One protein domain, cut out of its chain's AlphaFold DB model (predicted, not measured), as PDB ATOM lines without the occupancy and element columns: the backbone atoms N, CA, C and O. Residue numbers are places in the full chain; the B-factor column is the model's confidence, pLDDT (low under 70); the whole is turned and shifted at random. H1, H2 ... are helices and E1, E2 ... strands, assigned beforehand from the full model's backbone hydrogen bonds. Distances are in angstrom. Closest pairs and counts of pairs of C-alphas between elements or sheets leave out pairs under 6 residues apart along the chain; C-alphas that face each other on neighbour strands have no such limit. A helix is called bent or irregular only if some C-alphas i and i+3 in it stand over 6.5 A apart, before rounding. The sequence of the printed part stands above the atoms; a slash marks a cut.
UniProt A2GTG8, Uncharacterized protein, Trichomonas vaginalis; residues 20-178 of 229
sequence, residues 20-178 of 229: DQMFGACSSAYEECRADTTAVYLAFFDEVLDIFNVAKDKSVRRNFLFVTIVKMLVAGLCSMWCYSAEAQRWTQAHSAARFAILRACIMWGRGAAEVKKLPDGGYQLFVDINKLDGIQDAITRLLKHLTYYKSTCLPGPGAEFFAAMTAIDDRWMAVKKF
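This is residues 20 to 178 of the 229 residues of an uncharacterized protein of Trichomonas vaginalis (UniProt A2GTG8). H4 runs through the middle of a flat helical body, with H1, H3, H5 and H6 packed round it at steep or nearly perpendicular angles. The hairpin of E1 and E2 reaches away from the H1 side of this body, with short H7 near it, while short H2 lies by the last residue of H1 and near the beginning of H3. The printed part has 159 residues, with seven named helices and two named strands in the order H1 H2 H3 H4 E1 E2 H5 H6 H7; it is mostly helix, and its one sheet, order E1 - E2, is antiparallel. The whole is compact, with a radius of gyration of the C-alphas of 16.1 A and spans of 48 by 46 by 23 A.

Look first at the hairpin of E1, residues 113 to 117, and E2, residues 123 to 127, where N 114 and O 126 are 3.0 A apart and N 124 and O 116 are 2.9 A apart, within hydrogen-bond range. Next find H4, residues 93 to 108: its Ile 106 comes closest to E1, at Ala 113, 5.1 A between C-alphas. H3, residues 58 to 82, touches H4 with residues 72 to 82 alone, at a steep tilt of 61 degrees; the closest C-alphas, of Gly 76 and Phe 99, are 4.1 A apart. H1, residues 20 to 42, touches H4 at a steep tilt of 57 degrees, with the C-alphas of Ala 29 and Ala 93 closest at 4.0 A. H5, residues 132 to 151, touches H4 at a steep tilt of 55 degrees, closest at the C-alphas of Trp 108 and Ala 138, 4.9 A. H6, residues 155 to 166, forms a helical hairpin with H5; it stands about perpendicular to H4, at 76 degrees, and touches it, closest at the C-alphas of Ala 100 and Met 165, 4.9 A. H7, residues 170 to 176, is close to but not clearly touching H3, and so is H2, residues 46 to 51; H2 and H7 are apart. O i to N i+4 pairs are within hydrogen-bond range throughout H2, H4, H5, H6 and H7, in 14 of 19 in H1 and in 18 of 21 in H3.

Find C-alpha 20 at (212.982, 355.477, 150.824), where H1 begins; it is irregular, with C-alphas 22 and 25 9.3 A apart and a kink of 86 degrees near residue 27. H3 runs 36.7 A from C-alpha 58 at (251.728, 368.768, 152.410), and is only just irregular, with C-alphas 78 and 81 6.9 A apart. H5 measures 27.8 A, H4 22.4 A, and H7 ends at C-alpha 176, (235.247, 336.860, 146.922).

The two C-alphas farthest apart, of Lys 56 and Glu 86, are 49.0 A apart. The printed part has no cut, no link is long, and no printed residue is under 70 in pLDDT.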
ATOM      1  N   ASP A  20     212.956 356.896 150.467       96.25
ATOM      2  CA  ASP A  20     212.982 355.477 150.824       96.25
ATOM      3  C   ASP A  20     211.824 354.705 150.200       96.25
ATOM      4  O   ASP A  20     212.017 353.607 149.682       96.25
ATOM      5  N   GLN A  21     210.634 355.308 150.169       96.31
ATOM      6  CA  GLN A  21     209.471 354.707 149.520       96.31
ATOM      7  C   GLN A  21     209.666 354.601 148.001       96.31
ATOM      8  O   GLN A  21     209.295 353.593 147.406       96.31
ATOM      9  N   MET A  22     210.296 355.601 147.375       95.62
ATOM     10  CA  MET A  22     210.496 355.637 145.922       95.62
ATOM     11  C   MET A  22     211.642 354.751 145.420       95.62
ATOM     12  O   MET A  22     211.501 354.096 144.390       95.62
ATOM     13  N   PHE A  23     212.781 354.730 146.117       95.81
ATOM     14  CA  PHE A  23     213.957 353.929 145.742       95.81
ATOM     15  C   PHE A  23     213.902 352.497 146.303       95.81
ATOM     16  O   PHE A  23     214.686 351.633 145.889       95.81
ATOM     17  N   GLY A  24     212.976 352.229 147.227       95.75
ATOM     18  CA  GLY A  24     212.681 350.900 147.748       95.75
ATOM     19  C   GLY A  24     213.906 350.216 148.350       95.75
ATOM     20  O   GLY A  24     214.681 350.811 149.094       95.75
ATOM     21  N   ALA A  25     214.118 348.946 147.999       93.06
ATOM     22  CA  ALA A  25     215.142 348.101 148.615       93.06
ATOM     23  C   ALA A  25     216.584 348.632 148.491       93.06
ATOM     24  O   ALA A  25     217.443 348.246 149.286       93.06
ATOM     25  N   CYS A  26     216.873 349.493 147.508       95.31
ATOM     26  CA  CYS A  26     218.210 350.060 147.341       95.31
ATOM     27  C   CYS A  26     218.419 351.382 148.092       95.31
ATOM     28  O   CYS A  26     219.570 351.796 148.213       95.31
ATOM     29  N   SER A  27     217.363 352.020 148.618       97.12
ATOM     30  CA  SER A  27     217.422 353.393 149.141       97.12
ATOM     31  C   SER A  27     218.500 353.569 150.214       97.12
ATOM     32  O   SER A  27     219.352 354.448 150.095       97.12
ATOM     33  N   SER A  28     218.543 352.665 151.196       97.88
ATOM     34  CA  SER A  28     219.528 352.704 152.278       97.88
ATOM     35  C   SER A  28     220.956 352.593 151.739       97.88
ATOM     36  O   SER A  28     221.769 353.481 151.966       97.88
ATOM     37  N   ALA A  29     221.268 351.559 150.952       98.19
ATOM     38  CA  ALA A  29     222.608 351.383 150.384       98.19
ATOM     39  C   ALA A  29     223.013 352.528 149.440       98.19
ATOM     40  O   ALA A  29     224.181 352.911 149.391       98.19
ATOM     41  N   TYR A  30     222.049 353.084 148.707       98.62
ATOM     42  CA  TYR A  30     222.250 354.217 147.817       98.62
ATOM     43  C   TYR A  30     222.638 355.476 148.598       98.62
ATOM     44  O   TYR A  30     223.600 356.159 148.236       98.62
ATOM     45  N   GLU A  31     221.912 355.788 149.675       98.31
ATOM     46  CA  GLU A  31     222.192 356.972 150.486       98.31
ATOM     47  C   GLU A  31     223.490 356.826 151.280       98.31
ATOM     48  O   GLU A  31     224.275 357.773 151.313       98.31
ATOM     49  N   GLU A  32     223.783 355.634 151.808       98.56
ATOM     50  CA  GLU A  32     225.088 355.333 152.410       98.56
ATOM     51  C   GLU A  32     226.221 355.525 151.396       98.56
ATOM     52  O   GLU A  32     227.247 356.120 151.709       98.56
ATOM     53  N   CYS A  33     226.026 355.105 150.140       98.75
ATOM     54  CA  CYS A  33     227.005 355.343 149.082       98.75
ATOM     55  C   CYS A  33     227.208 356.833 148.831       98.75
ATOM     56  O   CYS A  33     228.346 357.285 148.713       98.75
ATOM     57  N   ARG A  34     226.132 357.624 148.799       98.69
ATOM     58  CA  ARG A  34     226.229 359.078 148.636       98.69
ATOM     59  C   ARG A  34     226.975 359.716 149.811       98.69
ATOM     60  O   ARG A  34     227.828 360.575 149.579       98.69
ATOM     61  N   ALA A  35     226.690 359.293 151.041       98.69
ATOM     62  CA  ALA A  35     227.331 359.788 152.256       98.69
ATOM     63  C   ALA A  35     228.827 359.422 152.309       98.69
ATOM     64  O   ALA A  35     229.667 360.320 152.385       98.69
ATOM     65  N   ASP A  36     229.174 358.141 152.158       98.56
ATOM     66  CA  ASP A  36     230.564 357.661 152.159       98.56
ATOM     67  C   ASP A  36     231.369 358.279 150.995       98.56
ATOM     68  O   ASP A  36     232.512 358.702 151.180       98.56
ATOM     69  N   THR A  37     230.769 358.426 149.804       98.69
ATOM     70  CA  THR A  37     231.407 359.110 148.658       98.69
ATOM     71  C   THR A  37     231.662 360.585 148.969       98.69
ATOM     72  O   THR A  37     232.718 361.110 148.618       98.69
ATOM     73  N   THR A  38     230.728 361.259 149.652       98.62
ATOM     74  CA  THR A  38     230.899 362.657 150.084       98.62
ATOM     75  C   THR A  38     232.049 362.781 151.079       98.62
ATOM     76  O   THR A  38     232.868 363.684 150.936       98.62
ATOM     77  N   ALA A  39     232.172 361.860 152.039       98.06
ATOM     78  CA  ALA A  39     233.279 361.863 152.994       98.06
ATOM     79  C   ALA A  39     234.644 361.736 152.295       98.06
ATOM     80  O   ALA A  39     235.566 362.496 152.592       98.06
ATOM     81  N   VAL A  40     234.763 360.831 151.314       98.19
ATOM     82  CA  VAL A  40     235.994 360.686 150.517       98.19
ATOM     83  C   VAL A  40     236.253 361.926 149.664       98.19
ATOM     84  O   VAL A  40     237.389 362.378 149.596       98.19
ATOM     85  N   TYR A  41     235.220 362.502 149.040       98.56
ATOM     86  CA  TYR A  41     235.340 363.730 148.249       98.56
ATOM     87  C   TYR A  41     235.852 364.903 149.091       98.56
ATOM     88  O   TYR A  41     236.774 365.603 148.681       98.56
ATOM     89  N   LEU A  42     235.291 365.097 150.286       98.25
ATOM     90  CA  LEU A  42     235.670 366.185 151.187       98.25
ATOM     91  C   LEU A  42     237.101 366.045 151.726       98.25
ATOM     92  O   LEU A  42     237.733 367.055 152.022       98.25
ATOM     93  N   ALA A  43     237.655 364.830 151.783       97.25
ATOM     94  CA  ALA A  43     239.038 364.604 152.208       97.25
ATOM     95  C   ALA A  43     240.092 365.220 151.262       97.25
ATOM     96  O   ALA A  43     241.252 365.341 151.649       97.25
ATOM     97  N   PHE A  44     239.710 365.617 150.041       97.69
ATOM     98  CA  PHE A  44     240.592 366.311 149.094       97.69
ATOM     99  C   PHE A  44     240.747 367.816 149.376       97.69
ATOM    100  O   PHE A  44     241.537 368.469 148.696       97.69
ATOM    101  N   PHE A  45     240.002 368.372 150.337       97.56
ATOM    102  CA  PHE A  45     239.947 369.811 150.597       97.56
ATOM    103  C   PHE A  45     240.676 370.170 151.891       97.56
ATOM    104  O   PHE A  45     240.346 369.678 152.974       97.56
ATOM    105  N   ASP A  46     241.660 371.059 151.782       96.94
ATOM    106  CA  ASP A  46     242.495 371.499 152.898       96.94
ATOM    107  C   ASP A  46     241.687 372.194 154.003       96.94
ATOM    108  O   ASP A  46     242.032 372.083 155.179       96.94
ATOM    109  N   GLU A  47     240.591 372.856 153.639       97.62
ATOM    110  CA  GLU A  47     239.665 373.533 154.546       97.62
ATOM    111  C   GLU A  47     238.946 372.542 155.465       97.62
ATOM    112  O   GLU A  47     238.713 372.825 156.638       97.62
ATOM    113  N   VAL A  48     238.627 371.349 154.954       97.75
ATOM    114  CA  VAL A  48     238.031 370.279 155.763       97.75
ATOM    115  C   VAL A  48     239.071 369.736 156.738       97.75
ATOM    116  O   VAL A  48     238.774 369.531 157.911       97.75
ATOM    117  N   LEU A  49     240.308 369.548 156.279       97.06
ATOM    118  CA  LEU A  49     241.409 369.074 157.118       97.06
ATOM    119  C   LEU A  49     241.792 370.083 158.217       97.06
ATOM    120  O   LEU A  49     242.186 369.669 159.310       97.06
ATOM    121  N   ASP A  50     241.624 371.382 157.959       97.75
ATOM    122  CA  ASP A  50     241.807 372.455 158.944       97.75
ATOM    123  C   ASP A  50     240.831 372.313 160.127       97.75
ATOM    124  O   ASP A  50     241.255 372.450 161.273       97.75
ATOM    125  N   ILE A  51     239.562 371.948 159.887       97.69
ATOM    126  CA  ILE A  51     238.557 371.735 160.952       97.69
ATOM    127  C   ILE A  51     239.008 370.646 161.939       97.69
ATOM    128  O   ILE A  51     238.796 370.766 163.146       97.69
ATOM    129  N   PHE A  52     239.655 369.592 161.437       96.56
ATOM    130  CA  PHE A  52     240.148 368.472 162.247       96.56
ATOM    131  C   PHE A  52     241.574 368.679 162.779       96.56
ATOM    132  O   PHE A  52     242.146 367.752 163.353       96.56
ATOM    133  N   ASN A  53     242.154 369.873 162.612       96.94
ATOM    134  CA  ASN A  53     243.520 370.203 163.025       96.94
ATOM    135  C   ASN A  53     244.588 369.251 162.448       96.94
ATOM    136  O   ASN A  53     245.607 368.981 163.087       96.94
ATOM    137  N   VAL A  54     244.384 368.740 161.227       96.12
ATOM    138  CA  VAL A  54     245.422 367.971 160.528       96.12
ATOM    139  C   VAL A  54     246.551 368.927 160.142       96.12
ATOM    140  O   VAL A  54     246.308 369.967 159.524       96.12
ATOM    141  N   ALA A  55     247.794 368.576 160.486       97.19
ATOM    142  CA  ALA A  55     248.965 369.418 160.232       97.19
ATOM    143  C   ALA A  55     249.011 369.924 158.775       97.19
ATOM    144  O   ALA A  55     248.722 369.174 157.843       97.19
ATOM    145  N   LYS A  56     249.383 371.198 158.573       97.12
ATOM    146  CA  LYS A  56     249.417 371.857 157.246       97.12
ATOM    147  C   LYS A  56     250.546 371.374 156.331       97.12
ATOM    148  O   LYS A  56     250.636 371.802 155.184       97.12
ATOM    149  N   ASP A  57     251.405 370.487 156.827       97.81
ATOM    150  CA  ASP A  57     252.444 369.867 156.020       97.81
ATOM    151  C   ASP A  57     251.832 369.065 154.857       97.81
ATOM    152  O   ASP A  57     250.993 368.179 155.046       97.81
ATOM    153  N   LYS A  58     252.275 369.371 153.632       95.31
ATOM    154  CA  LYS A  58     251.728 368.768 152.410       95.31
ATOM    155  C   LYS A  58     251.932 367.256 152.360       95.31
ATOM    156  O   LYS A  58     251.073 366.551 151.834       95.31
ATOM    157  N   SER A  59     253.049 366.749 152.885       95.88
ATOM    158  CA  SER A  59     253.326 365.310 152.896       95.88
ATOM    159  C   SER A  59     252.405 364.585 153.881       95.88
ATOM    160  O   SER A  59     251.831 363.553 153.531       95.88
ATOM    161  N   VAL A  60     252.159 365.174 155.058       96.69
ATOM    162  CA  VAL A  60     251.220 364.646 156.059       96.69
ATOM    163  C   VAL A  60     249.805 364.588 155.494       96.69
ATOM    164  O   VAL A  60     249.167 363.538 155.558       96.69
ATOM    165  N   ARG A  61     249.320 365.674 154.881       96.69
ATOM    166  CA  ARG A  61     247.971 365.711 154.289       96.69
ATOM    167  C   ARG A  61     247.817 364.756 153.120       96.69
ATOM    168  O   ARG A  61     246.807 364.063 153.022       96.69
ATOM    169  N   ARG A  62     248.844 364.646 152.274       96.56
ATOM    170  CA  ARG A  62     248.866 363.668 151.181       96.56
ATOM    171  C   ARG A  62     248.784 362.236 151.706       96.56
ATOM    172  O   ARG A  62     248.016 361.443 151.167       96.56
ATOM    173  N   ASN A  63     249.519 361.914 152.768       96.44
ATOM    174  CA  ASN A  63     249.460 360.598 153.405       96.44
ATOM    175  C   ASN A  63     248.102 360.344 154.068       96.44
ATOM    176  O   ASN A  63     247.556 359.252 153.934       96.44
ATOM    177  N   PHE A  64     247.524 361.347 154.733       96.75
ATOM    178  CA  PHE A  64     246.188 361.256 155.322       96.75
ATOM    179  C   PHE A  64     245.117 360.951 154.265       96.75
ATOM    180  O   PHE A  64     244.319 360.023 154.434       96.75
ATOM    181  N   LEU A  65     245.135 361.680 153.145       97.88
ATOM    182  CA  LEU A  65     244.249 361.442 152.008       97.88
ATOM    183  C   LEU A  65     244.454 360.034 151.434       97.88
ATOM    184  O   LEU A  65     243.487 359.299 151.233       97.88
ATOM    185  N   PHE A  66     245.710 359.634 151.220       98.25
ATOM    186  CA  PHE A  66     246.043 358.308 150.707       98.25
ATOM    187  C   PHE A  66     245.501 357.193 151.609       98.25
ATOM    188  O   PHE A  66     244.810 356.298 151.126       98.25
ATOM    189  N   VAL A  67     245.737 357.270 152.921       97.75
ATOM    190  CA  VAL A  67     245.228 356.290 153.894       97.75
ATOM    191  C   VAL A  67     243.701 356.280 153.927       97.75
ATOM    192  O   VAL A  67     243.107 355.204 153.974       97.75
ATOM    193  N   THR A  68     243.051 357.445 153.851       97.69
ATOM    194  CA  THR A  68     241.583 357.551 153.784       97.69
ATOM    195  C   THR A  68     241.026 356.810 152.567       97.69
ATOM    196  O   THR A  68     240.111 355.993 152.706       97.69
ATOM    197  N   ILE A  69     241.619 357.025 151.389       98.44
ATOM    198  CA  ILE A  69     241.236 356.345 150.144       98.44
ATOM    199  C   ILE A  69     241.483 354.839 150.257       98.44
ATOM    200  O   ILE A  69     240.569 354.050 150.025       98.44
ATOM    201  N   VAL A  70     242.689 354.421 150.650       98.25
ATOM    202  CA  VAL A  70     243.038 352.998 150.771       98.25
ATOM    203  C   VAL A  70     242.097 352.298 151.745       98.25
ATOM    204  O   VAL A  70     241.568 351.240 151.417       98.25
ATOM    205  N   LYS A  71     241.806 352.900 152.905       98.00
ATOM    206  CA  LYS A  71     240.873 352.342 153.892       98.00
ATOM    207  C   LYS A  71     239.471 352.145 153.309       98.00
ATOM    208  O   LYS A  71     238.871 351.099 153.549       98.00
ATOM    209  N   MET A  72     238.965 353.103 152.531       98.44
ATOM    210  CA  MET A  72     237.669 352.985 151.853       98.44
ATOM    211  C   MET A  72     237.659 351.832 150.839       98.44
ATOM    212  O   MET A  72     236.767 350.985 150.862       98.44
ATOM    213  N   LEU A  73     238.675 351.765 149.976       98.38
ATOM    214  CA  LEU A  73     238.766 350.754 148.921       98.38
ATOM    215  C   LEU A  73     238.978 349.342 149.488       98.38
ATOM    216  O   LEU A  73     238.335 348.396 149.035       98.38
ATOM    217  N   VAL A  74     239.816 349.204 150.521       96.31
ATOM    218  CA  VAL A  74     239.990 347.949 151.266       96.31
ATOM    219  C   VAL A  74     238.682 347.544 151.936       96.31
ATOM    220  O   VAL A  74     238.300 346.384 151.844       96.31
ATOM    221  N   ALA A  75     237.947 348.472 152.558       95.56
ATOM    222  CA  ALA A  75     236.651 348.153 153.153       95.56
ATOM    223  C   ALA A  75     235.627 347.691 152.100       95.56
ATOM    224  O   ALA A  75     234.874 346.753 152.361       95.56
ATOM    225  N   GLY A  76     235.616 348.292 150.906       96.56
ATOM    226  CA  GLY A  76     234.787 347.844 149.781       96.56
ATOM    227  C   GLY A  76     235.138 346.434 149.309       96.56
ATOM    228  O   GLY A  76     234.242 345.632 149.066       96.56
ATOM    229  N   LEU A  77     236.431 346.108 149.256       95.12
ATOM    230  CA  LEU A  77     236.906 344.775 148.894       95.12
ATOM    231  C   LEU A  77     236.569 343.762 149.995       95.12
ATOM    232  O   LEU A  77     235.833 342.813 149.765       95.12
ATOM    233  N   CYS A  78     237.030 343.988 151.223       91.94
ATOM    234  CA  CYS A  78     236.847 343.065 152.340       91.94
ATOM    235  C   CYS A  78     235.378 342.849 152.714       91.94
ATOM    236  O   CYS A  78     235.046 341.787 153.218       91.94
ATOM    237  N   SER A  79     234.479 343.807 152.480       92.25
ATOM    238  CA  SER A  79     233.055 343.649 152.817       92.25
ATOM    239  C   SER A  79     232.242 342.853 151.789       92.25
ATOM    240  O   SER A  79     231.050 342.628 151.997       92.25
ATOM    241  N   MET A  80     232.872 342.335 150.726       93.94
ATOM    242  CA  MET A  80     232.197 341.455 149.763       93.94
ATOM    243  C   MET A  80     231.664 340.165 150.401       93.94
ATOM    244  O   MET A  80     230.771 339.546 149.825       93.94
ATOM    245  N   TRP A  81     232.123 339.762 151.596       91.38
ATOM    246  CA  TRP A  81     231.504 338.658 152.345       91.38
ATOM    247  C   TRP A  81     230.018 338.918 152.658       91.38
ATOM    248  O   TRP A  81     229.258 337.960 152.780       91.38
ATOM    249  N   CYS A  82     229.584 340.184 152.726       93.19
ATOM    250  CA  CYS A  82     228.182 340.572 152.903       93.19
ATOM    251  C   CYS A  82     227.326 340.389 151.637       93.19
ATOM    252  O   CYS A  82     226.131 340.673 151.667       93.19
ATOM    253  N   TYR A  83     227.887 339.943 150.513       95.06
ATOM    254  CA  TYR A  83     227.094 339.585 149.343       95.06
ATOM    255  C   TYR A  83     226.643 338.121 149.419       95.06
ATOM    256  O   TYR A  83     227.471 337.207 149.492       95.06
ATOM    257  N   SER A  84     225.328 337.892 149.379       92.94
ATOM    258  CA  SER A  84     224.745 336.557 149.255       92.94
ATOM    259  C   SER A  84     224.609 336.194 147.780       92.94
ATOM    260  O   SER A  84     223.800 336.784 147.068       92.94
ATOM    261  N   ALA A  85     225.388 335.204 147.338       91.19
ATOM    262  CA  ALA A  85     225.303 334.671 145.980       91.19
ATOM    263  C   ALA A  85     224.019 333.857 145.751       91.19
ATOM    264  O   ALA A  85     223.498 333.842 144.646       91.19
ATOM    265  N   GLU A  86     223.473 333.219 146.786       91.75
ATOM    266  CA  GLU A  86     222.199 332.500 146.690       91.75
ATOM    267  C   GLU A  86     221.034 333.471 146.467       91.75
ATOM    268  O   GLU A  86     220.242 333.307 145.545       91.75
ATOM    269  N   ALA A  87     220.973 334.536 147.270       91.69
ATOM    270  CA  ALA A  87     219.911 335.535 147.184       91.69
ATOM    271  C   ALA A  87     220.213 336.665 146.182       91.69
ATOM    272  O   ALA A  87     219.435 337.614 146.096       91.69
ATOM    273  N   GLN A  88     221.355 336.598 145.484       91.12
ATOM    274  CA  GLN A  88     221.845 337.595 144.525       91.12
ATOM    275  C   GLN A  88     221.758 339.042 145.045       91.12
ATOM    276  O   GLN A  88     221.432 339.974 144.310       91.12
ATOM    277  N   ARG A  89     222.043 339.249 146.338       93.69
ATOM    278  CA  ARG A  89     221.869 340.550 147.000       93.69
ATOM    279  C   ARG A  89     222.890 340.807 148.093       93.69
ATOM    280  O   ARG A  89     223.372 339.896 148.767       93.69
ATOM    281  N   TRP A  90     223.140 342.086 148.334       96.12
ATOM    282  CA  TRP A  90     223.888 342.554 149.493       96.12
ATOM    283  C   TRP A  90     223.040 342.451 150.763       96.12
ATOM    284  O   TRP A  90     221.858 342.794 150.768       96.12
ATOM    285  N   THR A  91     223.647 341.987 151.854       94.62
ATOM    286  CA  THR A  91     223.000 341.865 153.169       94.62
ATOM    287  C   THR A  91     223.302 343.044 154.092       94.62
ATOM    288  O   THR A  91     222.689 343.158 155.151       94.62
ATOM    289  N   GLN A  92     224.215 343.942 153.701       95.38
ATOM    290  CA  GLN A  92     224.581 345.124 154.479       95.38
ATOM    291  C   GLN A  92     224.760 346.342 153.558       95.38
ATOM    292  O   GLN A  92     225.536 346.308 152.600       95.38
ATOM    293  N   ALA A  93     224.031 347.419 153.868       97.50
ATOM    294  CA  ALA A  93     223.915 348.614 153.030       97.50
ATOM    295  C   ALA A  93     225.254 349.333 152.783       97.50
ATOM    296  O   ALA A  93     225.605 349.613 151.638       97.50
ATOM    297  N   HIS A  94     226.045 349.564 153.834       97.38
ATOM    298  CA  HIS A  94     227.351 350.224 153.710       97.38
ATOM    299  C   HIS A  94     228.371 349.385 152.914       97.38
ATOM    300  O   HIS A  94     229.304 349.919 152.335       97.38
ATOM    301  N   SER A  95     228.235 348.063 152.882       96.88
ATOM    302  CA  SER A  95     229.146 347.147 152.192       96.88
ATOM    303  C   SER A  95     228.906 347.235 150.693       96.88
ATOM    304  O   SER A  95     229.850 347.419 149.930       96.88
ATOM    305  N   ALA A  96     227.630 347.246 150.289       98.12
ATOM    306  CA  ALA A  96     227.234 347.558 148.919       98.12
ATOM    307  C   ALA A  96     227.735 348.950 148.494       98.12
ATOM    308  O   ALA A  96     228.341 349.094 147.435       98.12
ATOM    309  N   ALA A  97     227.549 349.961 149.348       98.62
ATOM    310  CA  ALA A  97     228.027 351.323 149.119       98.62
ATOM    311  C   ALA A  97     229.549 351.395 148.898       98.62
ATOM    312  O   ALA A  97     230.019 351.919 147.889       98.62
ATOM    313  N   ARG A  98     230.336 350.811 149.805       98.56
ATOM    314  CA  ARG A  98     231.804 350.801 149.718       98.56
ATOM    315  C   ARG A  98     232.299 350.021 148.510       98.56
ATOM    316  O   ARG A  98     233.279 350.419 147.884       98.56
ATOM    317  N   PHE A  99     231.611 348.941 148.144       98.50
ATOM    318  CA  PHE A  99     231.904 348.217 146.914       98.50
ATOM    319  C   PHE A  99     231.606 349.060 145.663       98.50
ATOM    320  O   PHE A  99     232.428 349.089 144.749       98.50
ATOM    321  N   ALA A 100     230.503 349.818 145.634       98.75
ATOM    322  CA  ALA A 100     230.222 350.760 144.548       98.75
ATOM    323  C   ALA A 100     231.309 351.844 144.420       98.75
ATOM    324  O   ALA A 100     231.726 352.166 143.306       98.75
ATOM    325  N   ILE A 101     231.816 352.359 145.546       98.88
ATOM    326  CA  ILE A 101     232.944 353.304 145.575       98.88
ATOM    327  C   ILE A 101     234.218 352.652 145.018       98.88
ATOM    328  O   ILE A 101     234.874 353.228 144.149       98.88
ATOM    329  N   LEU A 102     234.538 351.426 145.449       98.75
ATOM    330  CA  LEU A 102     235.657 350.648 144.906       98.75
ATOM    331  C   LEU A 102     235.546 350.482 143.386       98.75
ATOM    332  O   LEU A 102     236.498 350.768 142.656       98.75
ATOM    333  N   ARG A 103     234.375 350.057 142.902       98.44
ATOM    334  CA  ARG A 103     234.084 349.882 141.475       98.44
ATOM    335  C   ARG A 103     234.251 351.192 140.709       98.44
ATOM    336  O   ARG A 103     234.900 351.185 139.666       98.44
ATOM    337  N   ALA A 104     233.742 352.311 141.228       98.75
ATOM    338  CA  ALA A 104     233.901 353.622 140.600       98.75
ATOM    339  C   ALA A 104     235.378 354.009 140.454       98.75
ATOM    340  O   ALA A 104     235.803 354.398 139.366       98.75
ATOM    341  N   CYS A 105     236.173 353.844 141.512       98.75
ATOM    342  CA  CYS A 105     237.605 354.143 141.492       98.75
ATOM    343  C   CYS A 105     238.383 353.262 140.506       98.75
ATOM    344  O   CYS A 105     239.280 353.756 139.834       98.75
ATOM    345  N   ILE A 106     238.020 351.989 140.353       98.44
ATOM    346  CA  ILE A 106     238.653 351.107 139.360       98.44
ATOM    347  C   ILE A 106     238.236 351.489 137.933       98.44
ATOM    348  O   ILE A 106     239.071 351.552 137.034       98.44
ATOM    349  N   MET A 107     236.947 351.755 137.708       98.06
ATOM    350  CA  MET A 107     236.401 352.011 136.370       98.06
ATOM    351  C   MET A 107     236.760 353.397 135.831       98.06
ATOM    352  O   MET A 107     236.983 353.559 134.633       98.06
ATOM    353  N   TRP A 108     236.768 354.410 136.696       98.56
ATOM    354  CA  TRP A 108     236.910 355.814 136.301       98.56
ATOM    355  C   TRP A 108     238.165 356.475 136.862       98.56
ATOM    356  O   TRP A 108     238.470 357.598 136.474       98.56
ATOM    357  N   GLY A 109     238.928 355.786 137.716       98.00
ATOM    358  CA  GLY A 109     240.088 356.357 138.399       98.00
ATOM    359  C   GLY A 109     241.349 356.493 137.555       98.00
ATOM    360  O   GLY A 109     242.424 356.650 138.119       98.00
ATOM    361  N   ARG A 110     241.264 356.395 136.221       97.62
ATOM    362  CA  ARG A 110     242.401 356.585 135.293       97.62
ATOM    363  C   ARG A 110     243.634 355.722 135.642       97.62
ATOM    364  O   ARG A 110     244.778 356.147 135.493       97.62
ATOM    365  N   GLY A 111     243.395 354.496 136.119       97.31
ATOM    366  CA  GLY A 111     244.445 353.556 136.531       97.31
ATOM    367  C   GLY A 111     245.067 353.843 137.903       97.31
ATOM    368  O   GLY A 111     246.130 353.309 138.202       97.31
ATOM    369  N   ALA A 112     244.437 354.684 138.727       97.94
ATOM    370  CA  ALA A 112     244.874 354.960 140.094       97.94
ATOM    371  C   ALA A 112     244.547 353.835 141.084       97.94
ATOM    372  O   ALA A 112     245.186 353.751 142.128       97.94
ATOM    373  N   ALA A 113     243.567 352.980 140.779       98.31
ATOM    374  CA  ALA A 113     243.229 351.814 141.586       98.31
ATOM    375  C   ALA A 113     242.924 350.596 140.713       98.31
ATOM    376  O   ALA A 113     242.279 350.714 139.670       98.31
ATOM    377  N   GLU A 114     243.352 349.417 141.158       97.94
ATOM    378  CA  GLU A 114     243.114 348.159 140.454       97.94
ATOM    379  C   GLU A 114     243.125 346.969 141.420       97.94
ATOM    380  O   GLU A 114     243.935 346.922 142.340       97.94
ATOM    381  N   VAL A 115     242.269 345.972 141.187       97.38
ATOM    382  CA  VAL A 115     242.372 344.659 141.845       97.38
ATOM    383  C   VAL A 115     242.985 343.675 140.855       97.38
ATOM    384  O   VAL A 115     242.315 343.269 139.898       97.38
ATOM    385  N   LYS A 116     244.251 343.309 141.075       95.69
ATOM    386  CA  LYS A 116     245.011 342.406 140.198       95.69
ATOM    387  C   LYS A 116     245.037 340.998 140.761       95.69
ATOM    388  O   LYS A 116     245.156 340.821 141.971       95.69
ATOM    389  N   LYS A 117     244.980 340.015 139.865       95.06
ATOM    390  CA  LYS A 117     245.288 338.625 140.192       95.06
ATOM    391  C   LYS A 117     246.807 338.458 140.259       95.06
ATOM    392  O   LYS A 117     247.509 338.915 139.358       95.06
ATOM    393  N   LEU A 118     247.297 337.834 141.319       94.44
ATOM    394  CA  LEU A 118     248.709 337.545 141.534       94.44
ATOM    395  C   LEU A 118     249.093 336.180 140.922       94.44
ATOM    396  O   LEU A 118     248.207 335.357 140.661       94.44
ATOM    397  N   PRO A 119     250.393 335.914 140.678       94.69
ATOM    398  CA  PRO A 119     250.857 334.640 140.112       94.69
ATOM    399  C   PRO A 119     250.498 333.402 140.946       94.69
ATOM    400  O   PRO A 119     250.312 332.327 140.387       94.69
ATOM    401  N   ASP A 120     250.360 333.557 142.264       91.31
ATOM    402  CA  ASP A 120     249.937 332.505 143.202       91.31
ATOM    403  C   ASP A 120     248.419 332.228 143.174       91.31
ATOM    404  O   ASP A 120     247.921 331.354 143.880       91.31
ATOM    405  N   GLY A 121     247.673 332.960 142.342       89.62
ATOM    406  CA  GLY A 121     246.227 332.842 142.198       89.62
ATOM    407  C   GLY A 121     245.419 333.776 143.099       89.62
ATOM    408  O   GLY A 121     244.216 333.897 142.857       89.62
ATOM    409  N   GLY A 122     246.054 334.450 144.065       91.56
ATOM    410  CA  GLY A 122     245.425 335.426 144.953       91.56
ATOM    411  C   GLY A 122     245.072 336.742 144.260       91.56
ATOM    412  O   GLY A 122     245.299 336.924 143.062       91.56
ATOM    413  N   TYR A 123     244.516 337.687 145.019       94.44
ATOM    414  CA  TYR A 123     244.196 339.029 144.532       94.44
ATOM    415  C   TYR A 123     244.752 340.104 145.459       94.44
ATOM    416  O   TYR A 123     244.721 339.958 146.678       94.44
ATOM    417  N   GLN A 124     245.198 341.216 144.878       95.06
ATOM    418  CA  GLN A 124     245.689 342.371 145.622       95.06
ATOM    419  C   GLN A 124     245.094 343.665 145.069       95.06
ATOM    420  O   GLN A 124     245.011 343.866 143.854       95.06
ATOM    421  N   LEU A 125     244.687 344.548 145.984       96.88
ATOM    422  CA  LEU A 125     244.313 345.922 145.675       96.88
ATOM    423  C   LEU A 125     245.579 346.776 145.549       96.88
ATOM    424  O   LEU A 125     246.357 346.898 146.493       96.88
ATOM    425  N   PHE A 126     245.745 347.397 144.391       97.88
ATOM    426  CA  PHE A 126     246.774 348.383 144.105       97.88
ATOM    427  C   PHE A 126     246.142 349.770 144.104       97.88
ATOM    428  O   PHE A 126     245.093 349.963 143.490       97.88
ATOM    429  N   VAL A 127     246.788 350.727 144.773       98.19
ATOM    430  CA  VAL A 127     246.419 352.147 144.754       98.19
ATOM    431  C   VAL A 127     247.684 352.964 144.516       98.19
ATOM    432  O   VAL A 127     248.644 352.858 145.279       98.19
ATOM    433  N   ASP A 128     247.697 353.766 143.456       97.50
ATOM    434  CA  ASP A 128     248.832 354.613 143.095       97.50
ATOM    435  C   ASP A 128     248.710 355.978 143.781       97.50
ATOM    436  O   ASP A 128     247.891 356.822 143.404       97.50
ATOM    437  N   ILE A 129     249.560 356.211 144.786       96.31
ATOM    438  CA  ILE A 129     249.619 357.478 145.526       96.31
ATOM    439  C   ILE A 129     249.921 358.682 144.623       96.31
ATOM    440  O   ILE A 129     249.652 359.819 145.003       96.31
ATOM    441  N   ASN A 130     250.469 358.473 143.425       96.69
ATOM    442  CA  ASN A 130     250.783 359.549 142.489       96.69
ATOM    443  C   ASN A 130     249.622 359.917 141.561       96.69
ATOM    444  O   ASN A 130     249.718 360.933 140.882       96.69
ATOM    445  N   LYS A 131     248.521 359.154 141.576       97.38
ATOM    446  CA  LYS A 131     247.350 359.348 140.700       97.38
ATOM    447  C   LYS A 131     246.049 359.592 141.472       97.38
ATOM    448  O   LYS A 131     244.967 359.201 141.039       97.38
ATOM    449  N   LEU A 132     246.133 360.212 142.650       97.31
ATOM    450  CA  LEU A 132     244.952 360.468 143.489       97.31
ATOM    451  C   LEU A 132     243.949 361.436 142.848       97.31
ATOM    452  O   LEU A 132     242.771 361.393 143.187       97.31
ATOM    453  N   ASP A 133     244.381 362.243 141.883       97.75
ATOM    454  CA  ASP A 133     243.506 363.049 141.028       97.75
ATOM    455  C   ASP A 133     242.535 362.170 140.216       97.75
ATOM    456  O   ASP A 133     241.361 362.504 140.070       97.75
ATOM    457  N   GLY A 134     242.981 360.997 139.753       98.38
ATOM    458  CA  GLY A 134     242.109 360.013 139.111       98.38
ATOM    459  C   GLY A 134     241.020 359.510 140.058       98.38
ATOM    460  O   GLY A 134     239.850 359.422 139.682       98.38
ATOM    461  N   ILE A 135     241.376 359.244 141.316       98.50
ATOM    462  CA  ILE A 135     240.403 358.863 142.349       98.50
ATOM    463  C   ILE A 135     239.420 360.007 142.613       98.50
ATOM    464  O   ILE A 135     238.217 359.762 142.679       98.50
ATOM    465  N   GLN A 136     239.899 361.251 142.705       98.50
ATOM    466  CA  GLN A 136     239.040 362.421 142.881       98.50
ATOM    467  C   GLN A 136     237.999 362.531 141.762       98.50
ATOM    468  O   GLN A 136     236.816 362.737 142.047       98.50
ATOM    469  N   ASP A 137     238.397 362.331 140.503       98.44
ATOM    470  CA  ASP A 137     237.477 362.346 139.363       98.44
ATOM    471  C   ASP A 137     236.420 361.243 139.460       98.44
ATOM    472  O   ASP A 137     235.231 361.495 139.242       98.44
ATOM    473  N   ALA A 138     236.837 360.024 139.809       98.69
ATOM    474  CA  ALA A 138     235.940 358.882 139.954       98.69
ATOM    475  C   ALA A 138     234.890 359.116 141.050       98.69
ATOM    476  O   ALA A 138     233.696 358.912 140.818       98.69
ATOM    477  N   ILE A 139     235.330 359.601 142.213       98.56
ATOM    478  CA  ILE A 139     234.483 359.948 143.359       98.56
ATOM    479  C   ILE A 139     233.531 361.092 143.001       98.56
ATOM    480  O   ILE A 139     232.325 360.991 143.226       98.56
ATOM    481  N   THR A 140     234.040 362.148 142.363       98.56
ATOM    482  CA  THR A 140     233.232 363.287 141.902       98.56
ATOM    483  C   THR A 140     232.156 362.833 140.922       98.56
ATOM    484  O   THR A 140     231.002 363.260 141.004       98.56
ATOM    485  N   ARG A 141     232.514 361.953 139.982       98.38
ATOM    486  CA  ARG A 141     231.575 361.384 139.018       98.38
ATOM    487  C   ARG A 141     230.509 360.553 139.722       98.38
ATOM    488  O   ARG A 141     229.328 360.796 139.479       98.38
ATOM    489  N   LEU A 142     230.896 359.629 140.601       98.69
ATOM    490  CA  LEU A 142     229.952 358.815 141.365       98.69
ATOM    491  C   LEU A 142     228.971 359.700 142.149       98.69
ATOM    492  O   LEU A 142     227.761 359.533 142.016       98.69
ATOM    493  N   LEU A 143     229.476 360.706 142.868       98.25
ATOM    494  CA  LEU A 143     228.655 361.629 143.650       98.25
ATOM    495  C   LEU A 143     227.668 362.420 142.783       98.25
ATOM    496  O   LEU A 143     226.509 362.579 143.166       98.25
ATOM    497  N   LYS A 144     228.093 362.877 141.597       98.00
ATOM    498  CA  LYS A 144     227.210 363.546 140.628       98.00
ATOM    499  C   LYS A 144     226.100 362.623 140.137       98.00
ATOM    500  O   LYS A 144     224.961 363.066 140.069       98.00
ATOM    501  N   HIS A 145     226.406 361.367 139.805       98.19
ATOM    502  CA  HIS A 145     225.389 360.391 139.400       98.19
ATOM    503  C   HIS A 145     224.386 360.139 140.532       98.19
ATOM    504  O   HIS A 145     223.182 360.283 140.323       98.19
ATOM    505  N   LEU A 146     224.886 359.835 141.737       98.12
ATOM    506  CA  LEU A 146     224.047 359.538 142.898       98.12
ATOM    507  C   LEU A 146     223.124 360.714 143.243       98.12
ATOM    508  O   LEU A 146     221.917 360.546 143.425       98.12
ATOM    509  N   THR A 147     223.696 361.917 143.285       96.94
ATOM    510  CA  THR A 147     222.964 363.143 143.616       96.94
ATOM    511  C   THR A 147     221.973 363.510 142.522       96.94
ATOM    512  O   THR A 147     220.849 363.868 142.842       96.94
ATOM    513  N   TYR A 148     222.339 363.372 141.245       95.88
ATOM    514  CA  TYR A 148     221.444 363.691 140.135       95.88
ATOM    515  C   TYR A 148     220.148 362.883 140.213       95.88
ATOM    516  O   TYR A 148     219.086 363.486 140.320       95.88
ATOM    517  N   TYR A 149     220.216 361.546 140.238       96.44
ATOM    518  CA  TYR A 149     218.991 360.738 140.213       96.44
ATOM    519  C   TYR A 149     218.118 360.945 141.451       96.44
ATOM    520  O   TYR A 149     216.893 360.926 141.338       96.44
ATOM    521  N   LYS A 150     218.728 361.194 142.619       95.94
ATOM    522  CA  LYS A 150     217.993 361.551 143.836       95.94
ATOM    523  C   LYS A 150     217.321 362.917 143.687       95.94
ATOM    524  O   LYS A 150     216.109 363.025 143.816       95.94
ATOM    525  N   SER A 151     218.084 363.966 143.393       94.38
ATOM    526  CA  SER A 151     217.574 365.340 143.335       94.38
ATOM    527  C   SER A 151     216.550 365.557 142.224       94.38
ATOM    528  O   SER A 151     215.683 366.409 142.377       94.38
ATOM    529  N   THR A 152     216.615 364.790 141.134       93.69
ATOM    530  CA  THR A 152     215.632 364.854 140.046       93.69
ATOM    531  C   THR A 152     214.525 363.805 140.169       93.69
ATOM    532  O   THR A 152     213.827 363.592 139.190       93.69
ATOM    533  N   CYS A 153     214.359 363.113 141.302       94.69
ATOM    534  CA  CYS A 153     213.298 362.115 141.504       94.69
ATOM    535  C   CYS A 153     213.213 361.054 140.374       94.69
ATOM    536  O   CYS A 153     212.165 360.840 139.767       94.69
ATOM    537  N   LEU A 154     214.340 360.400 140.060       95.25
ATOM    538  CA  LEU A 154     214.443 359.347 139.035       95.25
ATOM    539  C   LEU A 154     214.768 357.978 139.665       95.25
ATOM    540  O   LEU A 154     215.896 357.496 139.517       95.25
ATOM    541  N   PRO A 155     213.810 357.329 140.356       95.50
ATOM    542  CA  PRO A 155     214.062 356.088 141.090       95.50
ATOM    543  C   PRO A 155     214.475 354.920 140.186       95.50
ATOM    544  O   PRO A 155     215.424 354.222 140.521       95.50
ATOM    545  N   GLY A 156     213.845 354.741 139.018       96.25
ATOM    546  CA  GLY A 156     214.198 353.671 138.071       96.25
ATOM    547  C   GLY A 156     215.648 353.774 137.574       96.25
ATOM    548  O   GLY A 156     216.467 352.922 137.920       96.25
ATOM    549  N   PRO A 157     216.020 354.857 136.861       96.44
ATOM    550  CA  PRO A 157     217.395 355.059 136.399       96.44
ATOM    551  C   PRO A 157     218.433 355.090 137.531       96.44
ATOM    552  O   PRO A 157     219.564 354.634 137.353       96.44
ATOM    553  N   GLY A 158     218.066 355.625 138.702       97.31
ATOM    554  CA  GLY A 158     218.920 355.626 139.886       97.31
ATOM    555  C   GLY A 158     219.193 354.218 140.415       97.31
ATOM    556  O   GLY A 158     220.351 353.871 140.655       97.31
ATOM    557  N   ALA A 159     218.151 353.397 140.547       97.81
ATOM    558  CA  ALA A 159     218.264 352.009 140.983       97.81
ATOM    559  C   ALA A 159     219.057 351.160 139.977       97.81
ATOM    560  O   ALA A 159     219.938 350.409 140.388       97.81
ATOM    561  N   GLU A 160     218.821 351.325 138.672       97.94
ATOM    562  CA  GLU A 160     219.573 350.637 137.613       97.94
ATOM    563  C   GLU A 160     221.063 350.991 137.647       97.94
ATOM    564  O   GLU A 160     221.925 350.108 137.625       97.94
ATOM    565  N   PHE A 161     221.380 352.284 137.759       98.25
ATOM    566  CA  PHE A 161     222.756 352.741 137.906       98.25
ATOM    567  C   PHE A 161     223.418 352.121 139.141       98.25
ATOM    568  O   PHE A 161     224.532 351.603 139.055       98.25
ATOM    569  N   PHE A 162     222.741 352.153 140.290       98.31
ATOM    570  CA  PHE A 162     223.309 351.638 141.529       98.31
ATOM    571  C   PHE A 162     223.467 350.112 141.512       98.31
ATOM    572  O   PHE A 162     224.492 349.600 141.967       98.31
ATOM    573  N   ALA A 163     222.518 349.385 140.918       97.81
ATOM    574  CA  ALA A 163     222.625 347.949 140.682       97.81
ATOM    575  C   ALA A 163     223.848 347.620 139.814       97.81
ATOM    576  O   ALA A 163     224.633 346.744 140.169       97.81
ATOM    577  N   ALA A 164     224.093 348.377 138.738       97.56
ATOM    578  CA  ALA A 164     225.280 348.194 137.900       97.56
ATOM    579  C   ALA A 164     226.594 348.455 138.663       97.56
ATOM    580  O   ALA A 164     227.581 347.742 138.474       97.56
ATOM    581  N   MET A 165     226.609 349.449 139.558       98.25
ATOM    582  CA  MET A 165     227.774 349.753 140.399       98.25
ATOM    583  C   MET A 165     228.014 348.715 141.501       98.25
ATOM    584  O   MET A 165     229.137 348.601 141.989       98.25
ATOM    585  N   THR A 166     226.986 347.958 141.887       97.88
ATOM    586  CA  THR A 166     227.036 346.965 142.972       97.88
ATOM    587  C   THR A 166     226.957 345.516 142.481       97.88
ATOM    588  O   THR A 166     226.927 344.594 143.298       97.88
ATOM    589  N   ALA A 167     226.958 345.301 141.165       96.56
ATOM    590  CA  ALA A 167     226.884 343.984 140.553       96.56
ATOM    591  C   ALA A 167     228.148 343.147 140.817       96.56
ATOM    592  O   ALA A 167     229.282 343.626 140.696       96.56
ATOM    593  N   ILE A 168     227.931 341.869 141.133       95.94
ATOM    594  CA  ILE A 168     228.974 340.873 141.375       95.94
ATOM    595  C   ILE A 168     228.977 339.884 140.208       95.94
ATOM    596  O   ILE A 168     228.181 338.953 140.159       95.94
ATOM    597  N   ASP A 169     229.868 340.127 139.250       94.31
ATOM    598  CA  ASP A 169     230.131 339.235 138.116       94.31
ATOM    599  C   ASP A 169     231.126 338.114 138.488       94.31
ATOM    600  O   ASP A 169     231.639 338.052 139.610       94.31
ATOM    601  N   ASP A 170     231.443 337.239 137.529       94.75
ATOM    602  CA  ASP A 170     232.353 336.103 137.724       94.75
ATOM    603  C   ASP A 170     233.744 336.509 138.230       94.75
ATOM    604  O   ASP A 170     234.350 335.792 139.037       94.75
ATOM    605  N   ARG A 171     234.255 337.678 137.813       94.06
ATOM    606  CA  ARG A 171     235.540 338.194 138.304       94.06
ATOM    607  C   ARG A 171     235.436 338.480 139.795       94.06
ATOM    608  O   ARG A 171     236.300 338.050 140.558       94.06
ATOM    609  N   TRP A 172     234.397 339.186 140.227       95.56
ATOM    610  CA  TRP A 172     234.221 339.517 141.641       95.56
ATOM    611  C   TRP A 172     233.835 338.304 142.485       95.56
ATOM    612  O   TRP A 172     234.280 338.202 143.627       95.56
ATOM    613  N   MET A 173     233.127 337.327 141.920       94.69
ATOM    614  CA  MET A 173     232.924 336.028 142.564       94.69
ATOM    615  C   MET A 173     234.246 335.291 142.788       94.69
ATOM    616  O   MET A 173     234.445 334.709 143.855       94.69
ATOM    617  N   ALA A 174     235.177 335.338 141.831       94.00
ATOM    618  CA  ALA A 174     236.506 334.757 142.002       94.00
ATOM    619  C   ALA A 174     237.323 335.486 143.080       94.00
ATOM    620  O   ALA A 174     237.972 334.825 143.887       94.00
ATOM    621  N   VAL A 175     237.250 336.821 143.136       94.81
ATOM    622  CA  VAL A 175     237.879 337.633 144.194       94.81
ATOM    623  C   VAL A 175     237.293 337.294 145.570       94.81
ATOM    624  O   VAL A 175     238.041 337.076 146.518       94.81
ATOM    625  N   LYS A 176     235.962 337.172 145.674       91.94
ATOM    626  CA  LYS A 176     235.247 336.860 146.922       91.94
ATOM    627  C   LYS A 176     235.723 335.564 147.582       91.94
ATOM    628  O   LYS A 176     235.667 335.469 148.801       91.94
ATOM    629  N   LYS A 177     236.210 334.582 146.813       90.44
ATOM    630  CA  LYS A 177     236.735 333.310 147.353       90.44
ATOM    631  C   LYS A 177     237.962 333.486 148.254       90.44
ATOM    632  O   LYS A 177     238.217 332.615 149.072       90.44
ATOM    633  N   PHE A 178     238.697 334.587 148.095       89.00
ATOM    634  CA  PHE A 178     239.876 334.928 148.900       89.00
ATOM    635  C   PHE A 178     239.554 335.874 150.059       89.00
ATOM    636  O   PHE A 178     240.448 336.271 150.799       89.00
TER     637      PHE A 178